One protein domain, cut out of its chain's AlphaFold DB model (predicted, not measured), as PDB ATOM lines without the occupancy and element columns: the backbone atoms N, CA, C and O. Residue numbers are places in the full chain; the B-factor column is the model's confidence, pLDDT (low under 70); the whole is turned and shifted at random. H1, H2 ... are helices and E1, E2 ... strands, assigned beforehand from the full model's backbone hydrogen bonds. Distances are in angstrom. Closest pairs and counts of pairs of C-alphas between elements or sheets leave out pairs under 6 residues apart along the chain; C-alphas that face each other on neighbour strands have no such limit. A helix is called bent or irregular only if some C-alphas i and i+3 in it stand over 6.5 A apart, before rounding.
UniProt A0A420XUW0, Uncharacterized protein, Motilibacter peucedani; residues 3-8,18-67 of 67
ATOM      1  N   ALA A   3     -33.907  15.421  -2.468       96.44
ATOM      2  CA  ALA A   3     -32.518  15.739  -2.766       96.44
ATOM      3  C   ALA A   3     -31.678  14.462  -2.707       96.44
ATOM      4  O   ALA A   3     -31.867  13.637  -1.812       96.44
ATOM      5  N   LEU A   4     -30.759  14.312  -3.655       95.69
ATOM      6  CA  LEU A   4     -29.787  13.224  -3.686       95.69
ATOM      7  C   LEU A   4     -28.379  13.809  -3.713       95.69
ATOM      8  O   LEU A   4     -28.071  14.582  -4.616       95.69
ATOM      9  N   MET A   5     -27.557  13.412  -2.740       94.31
ATOM     10  CA  MET A   5     -26.114  13.640  -2.737       94.31
ATOM     11  C   MET A   5     -25.425  12.560  -3.571       94.31
ATOM     12  O   MET A   5     -25.696  11.375  -3.371       94.31
ATOM     13  N   HIS A   6     -24.524  12.963  -4.467       93.62
ATOM     14  CA  HIS A   6     -23.768  12.036  -5.317       93.62
ATOM     15  C   HIS A   6     -22.431  11.597  -4.722       93.62
ATOM     16  O   HIS A   6     -21.940  10.532  -5.095       93.62
ATOM     17  N   ALA A   7     -21.845  12.376  -3.805       93.75
ATOM     18  CA  ALA A   7     -20.632  11.964  -3.104       93.75
ATOM     19  C   ALA A   7     -20.906  10.685  -2.299       93.75
ATOM     20  O   ALA A   7     -21.766  10.659  -1.417       93.75
ATOM     21  N   SER A   8     -20.191   9.613  -2.636       92.81
ATOM     22  CA  SER A   8     -20.345   8.290  -2.022       92.81
ATOM     23  C   SER A   8     -19.321   8.019  -0.920       92.81
ATOM     24  O   SER A   8     -19.430   7.018  -0.211       92.81
ATOM     25  N   VAL A  18     -22.814  22.719  -4.671       92.56
ATOM     26  CA  VAL A  18     -24.200  22.413  -5.043       92.56
ATOM     27  C   VAL A  18     -24.312  21.548  -6.302       92.56
ATOM     28  O   VAL A  18     -25.382  20.987  -6.538       92.56
ATOM     29  N   ALA A  19     -23.242  21.400  -7.093       92.81
ATOM     30  CA  ALA A  19     -23.230  20.497  -8.243       92.81
ATOM     31  C   ALA A  19     -23.215  19.015  -7.826       92.81
ATOM     32  O   ALA A  19     -23.600  18.156  -8.618       92.81
ATOM     33  N   GLN A  20     -22.858  18.706  -6.571       94.69
ATOM     34  CA  GLN A  20     -22.919  17.345  -6.019       94.69
ATOM     35  C   GLN A  20     -24.343  16.889  -5.672       94.69
ATOM     36  O   GLN A  20     -24.532  15.778  -5.174       94.69
ATOM     37  N   TRP A  21     -25.353  17.720  -5.946       95.50
ATOM     38  CA  TRP A  21     -26.741  17.447  -5.614       95.50
ATOM     39  C   TRP A  21     -27.638  17.398  -6.845       95.50
ATOM     40  O   TRP A  21     -27.538  18.212  -7.763       95.50
ATOM     41  N   SER A  22     -28.602  16.484  -6.819       96.81
ATOM     42  CA  SER A  22     -29.759  16.513  -7.715       96.81
ATOM     43  C   SER A  22     -31.040  16.738  -6.929       96.81
ATOM     44  O   SER A  22     -31.236  16.139  -5.870       96.81
ATOM     45  N   PHE A  23     -31.924  17.573  -7.472       97.69
ATOM     46  CA  PHE A  23     -33.178  17.941  -6.828       97.69
ATOM     47  C   PHE A  23     -34.371  17.570  -7.696       97.69
ATOM     48  O   PHE A  23     -34.389  17.848  -8.890       97.69
ATOM     49  N   TRP A  24     -35.407  17.027  -7.069       98.19
ATOM     50  CA  TRP A  24     -36.716  16.828  -7.683       98.19
ATOM     51  C   TRP A  24     -37.781  17.496  -6.827       98.19
ATOM     52  O   TRP A  24     -37.747  17.458  -5.589       98.19
ATOM     53  N   VAL A  25     -38.765  18.095  -7.485       97.50
ATOM     54  CA  VAL A  25     -39.881  18.753  -6.817       97.50
ATOM     55  C   VAL A  25     -41.182  18.167  -7.348       97.50
ATOM     56  O   VAL A  25     -41.395  18.088  -8.549       97.50
ATOM     57  N   LEU A  26     -42.039  17.750  -6.422       96.69
ATOM     58  CA  LEU A  26     -43.408  17.312  -6.672       96.69
ATOM     59  C   LEU A  26     -44.339  18.189  -5.841       96.69
ATOM     60  O   LEU A  26     -43.963  18.588  -4.732       96.69
ATOM     61  N   SER A  27     -45.537  18.469  -6.357       95.81
ATOM     62  CA  SER A  27     -46.579  19.135  -5.573       95.81
ATOM     63  C   SER A  27     -47.115  18.215  -4.478       95.81
ATOM     64  O   SER A  27     -46.969  16.986  -4.535       95.81
ATOM     65  N   GLN A  28     -47.761  18.807  -3.473       94.31
ATOM     66  CA  GLN A  28     -48.385  18.044  -2.395       94.31
ATOM     67  C   GLN A  28     -49.433  17.064  -2.939       94.31
ATOM     68  O   GLN A  28     -49.476  15.922  -2.491       94.31
ATOM     69  N   ALA A  29     -50.222  17.482  -3.934       94.88
ATOM     70  CA  ALA A  29     -51.233  16.642  -4.572       94.88
ATOM     71  C   ALA A  29     -50.625  15.377  -5.198       94.88
ATOM     72  O   ALA A  29     -51.126  14.277  -4.964       94.88
ATOM     73  N   HIS A  30     -49.504  15.502  -5.920       95.19
ATOM     74  CA  HIS A  30     -48.820  14.350  -6.514       95.19
ATOM     75  C   HIS A  30     -48.294  13.376  -5.463       95.19
ATOM     76  O   HIS A  30     -48.426  12.167  -5.633       95.19
ATOM     77  N   VAL A  31     -47.712  13.886  -4.372       95.06
ATOM     78  CA  VAL A  31     -47.227  13.035  -3.277       95.06
ATOM     79  C   VAL A  31     -48.404  12.350  -2.578       95.06
ATOM     80  O   VAL A  31     -48.377  11.133  -2.407       95.06
ATOM     81  N   ALA A  32     -49.464  13.089  -2.245       96.00
ATOM     82  CA  ALA A  32     -50.652  12.547  -1.587       96.00
ATOM     83  C   ALA A  32     -51.347  11.461  -2.423       96.00
ATOM     84  O   ALA A  32     -51.738  10.430  -1.878       96.00
ATOM     85  N   ALA A  33     -51.423  11.637  -3.747       96.69
ATOM     86  CA  ALA A  33     -52.005  10.658  -4.668       96.69
ATOM     87  C   ALA A  33     -51.273   9.304  -4.668       96.69
ATOM     88  O   ALA A  33     -51.846   8.295  -5.072       96.69
ATOM     89  N   THR A  34     -50.018   9.250  -4.207       95.94
ATOM     90  CA  THR A  34     -49.301   7.975  -4.048       95.94
ATOM     91  C   THR A  34     -49.762   7.169  -2.834       95.94
ATOM     92  O   THR A  34     -49.552   5.958  -2.809       95.94
ATOM     93  N   GLY A  35     -50.351   7.814  -1.819       96.50
ATOM     94  CA  GLY A  35     -50.701   7.183  -0.543       96.50
ATOM     95  C   GLY A  35     -49.500   6.707   0.285       96.50
ATOM     96  O   GLY A  35     -49.683   5.962   1.246       96.50
ATOM     97  N   GLN A  36     -48.273   7.096  -0.077       94.38
ATOM     98  CA  GLN A  36     -47.049   6.646   0.586       94.38
ATOM     99  C   GLN A  36     -46.468   7.738   1.489       94.38
ATOM    100  O   GLN A  36     -46.474   8.919   1.150       94.38
ATOM    101  N   SER A  37     -45.908   7.331   2.630       91.69
ATOM    102  CA  SER A  37     -45.160   8.218   3.532       91.69
ATOM    103  C   SER A  37     -43.702   8.425   3.100       91.69
ATOM    104  O   SER A  37     -43.040   9.344   3.577       91.69
ATOM    105  N   SER A  38     -43.196   7.591   2.187       93.50
ATOM    106  CA  SER A  38     -41.875   7.709   1.574       93.50
ATOM    107  C   SER A  38     -41.922   7.277   0.107       93.50
ATOM    108  O   SER A  38     -42.739   6.444  -0.281       93.50
ATOM    109  N   LEU A  39     -41.045   7.852  -0.720       96.12
ATOM    110  CA  LEU A  39     -40.907   7.498  -2.133       96.12
ATOM    111  C   LEU A  39     -39.462   7.103  -2.427       96.12
ATOM    112  O   LEU A  39     -38.532   7.854  -2.140       96.12
ATOM    113  N   GLY A  40     -39.279   5.935  -3.042       96.31
ATOM    114  CA  GLY A  40     -37.979   5.534  -3.576       96.31
ATOM    115  C   GLY A  40     -37.564   6.410  -4.763       96.31
ATOM    116  O   GLY A  40     -38.413   6.880  -5.524       96.31
ATOM    117  N   LEU A  41     -36.256   6.583  -4.970       95.31
ATOM    118  CA  LEU A  41     -35.709   7.480  -5.999       95.31
ATOM    119  C   LEU A  41     -36.233   7.181  -7.416       95.31
ATOM    120  O   LEU A  41     -36.565   8.107  -8.148       95.31
ATOM    121  N   ASN A  42     -36.373   5.906  -7.796       96.31
ATOM    122  CA  ASN A  42     -36.934   5.537  -9.104       96.31
ATOM    123  C   ASN A  42     -38.374   6.036  -9.274       96.31
ATOM    124  O   ASN A  42     -38.751   6.486 -10.355       96.31
ATOM    125  N   ARG A  43     -39.173   6.003  -8.201       96.88
ATOM    126  CA  ARG A  43     -40.545   6.511  -8.226       96.88
ATOM    127  C   ARG A  43     -40.572   8.034  -8.311       96.88
ATOM    128  O   ARG A  43     -41.377   8.567  -9.067       96.88
ATOM    129  N   VAL A  44     -39.675   8.712  -7.594       96.81
ATOM    130  CA  VAL A  44     -39.505  10.170  -7.687       96.81
ATOM    131  C   VAL A  44     -39.157  10.575  -9.118       96.81
ATOM    132  O   VAL A  44     -39.851  11.416  -9.676       96.81
ATOM    133  N   LYS A  45     -38.165   9.928  -9.743       96.44
ATOM    134  CA  LYS A  45     -37.784  10.181 -11.143       96.44
ATOM    135  C   LYS A  45     -38.949   9.956 -12.110       96.44
ATOM    136  O   LYS A  45     -39.188  10.783 -12.977       96.44
ATOM    137  N   ALA A  46     -39.717   8.880 -11.931       96.50
ATOM    138  CA  ALA A  46     -40.871   8.596 -12.784       96.50
ATOM    139  C   ALA A  46     -42.001   9.638 -12.663       96.50
ATOM    140  O   ALA A  46     -42.735   9.844 -13.622       96.50
ATOM    141  N   LEU A  47     -42.166  10.264 -11.492       96.31
ATOM    142  CA  LEU A  47     -43.211  11.265 -11.251       96.31
ATOM    143  C   LEU A  47     -42.765  12.693 -11.588       96.31
ATOM    144  O   LEU A  47     -43.564  13.476 -12.087       96.31
ATOM    145  N   ALA A  48     -41.520  13.044 -11.269       95.31
ATOM    146  CA  ALA A  48     -40.994  14.403 -11.392       95.31
ATOM    147  C   ALA A  48     -40.223  14.638 -12.701       95.31
ATOM    148  O   ALA A  48     -39.995  15.787 -13.066       95.31
ATOM    149  N   GLY A  49     -39.807  13.570 -13.388       94.44
ATOM    150  CA  GLY A  49     -38.936  13.641 -14.557       94.44
ATOM    151  C   GLY A  49     -37.475  13.915 -14.188       94.44
ATOM    152  O   GLY A  49     -36.939  13.373 -13.213       94.44
ATOM    153  N   GLU A  50     -36.825  14.749 -14.998       95.19
ATOM    154  CA  GLU A  50     -35.422  15.118 -14.817       95.19
ATOM    155  C   GLU A  50     -35.206  15.991 -13.571       95.19
ATOM    156  O   GLU A  50     -36.081  16.782 -13.197       95.19
ATOM    157  N   PRO A  51     -34.046  15.869 -12.900       96.88
ATOM    158  CA  PRO A  51     -33.719  16.739 -11.787       96.88
ATOM    159  C   PRO A  51     -33.566  18.187 -12.251       96.88
ATOM    160  O   PRO A  51     -33.051  18.470 -13.332       96.88
ATOM    161  N   ILE A  52     -33.944  19.118 -11.380       96.94
ATOM    162  CA  ILE A  52     -33.727  20.543 -11.603       96.94
ATOM    163  C   ILE A  52     -32.398  20.992 -10.977       96.94
ATOM    164  O   ILE A  52     -32.044  20.538  -9.882       96.94
ATOM    165  N   PRO A  53     -31.657  21.902 -11.635       94.56
ATOM    166  CA  PRO A  53     -30.438  22.466 -11.075       94.56
ATOM    167  C   PRO A  53     -30.753  23.352  -9.866       94.56
ATOM    168  O   PRO A  53     -31.824  23.961  -9.783       94.56
ATOM    169  N   TYR A  54     -29.782  23.493  -8.959       95.38
ATOM    170  CA  TYR A  54     -29.935  24.282  -7.732       95.38
ATOM    171  C   TYR A  54     -30.447  25.710  -7.988       95.38
ATOM    172  O   TYR A  54     -31.351  26.177  -7.299       95.38
ATOM    173  N   GLY A  55     -29.950  26.377  -9.038       96.25
ATOM    174  CA  GLY A  55     -30.376  27.735  -9.404       96.25
ATOM    175  C   GLY A  55     -31.869  27.877  -9.738       96.25
ATOM    176  O   GLY A  55     -32.416  28.969  -9.619       96.25
ATOM    177  N   LEU A  56     -32.550  26.785 -10.102       96.75
ATOM    178  CA  LEU A  56     -33.990  26.768 -10.393       96.75
ATOM    179  C   LEU A  56     -34.831  26.200  -9.243       96.75
ATOM    180  O   LEU A  56     -36.060  26.260  -9.297       96.75
ATOM    181  N   LEU A  57     -34.200  25.686  -8.184       96.62
ATOM    182  CA  LEU A  57     -34.881  24.983  -7.099       96.62
ATOM    183  C   LEU A  57     -35.946  25.846  -6.415       96.62
ATOM    184  O   LEU A  57     -37.067  25.389  -6.195       96.62
ATOM    185  N   ALA A  58     -35.625  27.108  -6.123       97.50
ATOM    186  CA  ALA A  58     -36.569  28.027  -5.491       97.50
ATOM    187  C   ALA A  58     -37.817  28.262  -6.358       97.50
ATOM    188  O   ALA A  58     -38.935  28.278  -5.841       97.50
ATOM    189  N   ALA A  59     -37.642  28.412  -7.674       97.62
ATOM    190  CA  ALA A  59     -38.754  28.560  -8.608       97.62
ATOM    191  C   ALA A  59     -39.583  27.269  -8.694       97.62
ATOM    192  O   ALA A  59     -40.808  27.330  -8.607       97.62
ATOM    193  N   GLY A  60     -38.923  26.107  -8.768       97.31
ATOM    194  CA  GLY A  60     -39.586  24.802  -8.786       97.31
ATOM    195  C   GLY A  60     -40.434  24.547  -7.537       97.31
ATOM    196  O   GLY A  60     -41.575  24.108  -7.651       97.31
ATOM    197  N   ILE A  61     -39.923  24.888  -6.348       97.25
ATOM    198  CA  ILE A  61     -40.675  24.770  -5.086       97.25
ATOM    199  C   ILE A  61     -41.921  25.656  -5.103       97.25
ATOM    200  O   ILE A  61     -43.000  25.185  -4.751       97.25
ATOM    201  N   ARG A  62     -41.797  26.921  -5.526       98.06
ATOM    202  CA  ARG A  62     -42.950  27.834  -5.593       98.06
ATOM    203  C   ARG A  62     -44.000  27.347  -6.589       98.06
ATOM    204  O   ARG A  62     -45.174  27.339  -6.245       98.06
ATOM    205  N   ALA A  63     -43.578  26.886  -7.767       96.06
ATOM    206  CA  ALA A  63     -44.484  26.339  -8.774       96.06
ATOM    207  C   ALA A  63     -45.249  25.111  -8.250       96.06
ATOM    208  O   ALA A  63     -46.458  25.010  -8.436       96.06
ATOM    209  N   ALA A  64     -44.567  24.214  -7.534       95.69
ATOM    210  CA  ALA A  64     -45.189  23.037  -6.933       95.69
ATOM    211  C   ALA A  64     -46.092  23.351  -5.731       95.69
ATOM    212  O   ALA A  64     -46.955  22.545  -5.402       95.69
ATOM    213  N   ALA A  65     -45.887  24.488  -5.062       94.62
ATOM    214  CA  ALA A  65     -46.765  24.958  -3.992       94.62
ATOM    215  C   ALA A  65     -48.057  25.595  -4.531       94.62
ATOM    216  O   ALA A  65     -49.055  25.634  -3.818       94.62
ATOM    217  N   SER A  66     -48.039  26.092  -5.771       92.06
ATOM    218  CA  SER A  66     -49.202  26.679  -6.449       92.06
ATOM    219  C   SER A  66     -49.979  25.702  -7.342       92.06
ATOM    220  O   SER A  66     -50.937  26.130  -7.983       92.06
ATOM    221  N   ALA A  67     -49.544  24.442  -7.432       80.69
ATOM    222  CA  ALA A  67     -50.109  23.394  -8.289       80.69
ATOM    223  C   ALA A  67     -50.888  22.358  -7.473       80.69
ATOM    224  O   ALA A  67     -51.995  21.987  -7.913       80.69
TER     225      ALA A  67
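Overview. This is residues 3 to 8 and 18 to 67 of the 67 residues of an uncharacterized protein of Motilibacter peucedani (UniProt A0A420XUW0). Strand E2 and the extended residues 25 to 27 run through the middle of this small domain toward H1 at one end. H3 lies along one side of E2, while the short strand E1 and helix H2 lie on the other side. The printed part has 56 residues, with two strands and then three helices in the order E1, E2, H1, H2, H3; E1 and E2 make a two-stranded antiparallel sheet, and the class is mixed. The whole is compact and rounded, with a radius of gyration of the C-alphas of 11.6 A and spans of 31 by 25 by 16 A.

Arrangement. E1, residues 3 to 5, and E2, residues 21 to 24, are antiparallel neighbours at 159 degrees, with N 4 and O 22 2.9 A apart, within hydrogen-bond range. H1, residues 28 to 33, and H2, residues 41 to 48, are close but not clearly touching; their closest C-alphas, of His 30 and Leu 47, are 8.0 A apart. The closest C-alphas of E2 and H2, of Trp 24 and Ala 48, are 6.2 A apart. For E2 and H3, residues 54 to 65, they are those of Phe 23 and Tyr 54, at 7.2 A. H2 and H3 are apart. Every O i to N i+4 pair is within hydrogen-bond range in H1 and H2, and 6 of 8 in H3.

Along the chain. E1 begins at C-alpha 3 (-32.518, 15.739, -2.766). E2 and H2 each measure 10.2 A, E1 6.7 A and H1 8.5 A. H3 measures 17.3 A and ends at C-alpha 65 (-46.765, 24.958, -3.992); it is irregular, with C-alphas 55 and 58 7.3 A apart.

Size, cuts and confidence. The two C-alphas farthest apart, of Ser 8 and Ser 66, are 34.5 A apart. Residues 9 to 17 are not printed, and C-alphas 8 and 18 are 14.9 A apart across the cut. Of the links printed whole, none is long. No printed residue has a pLDDT under 70.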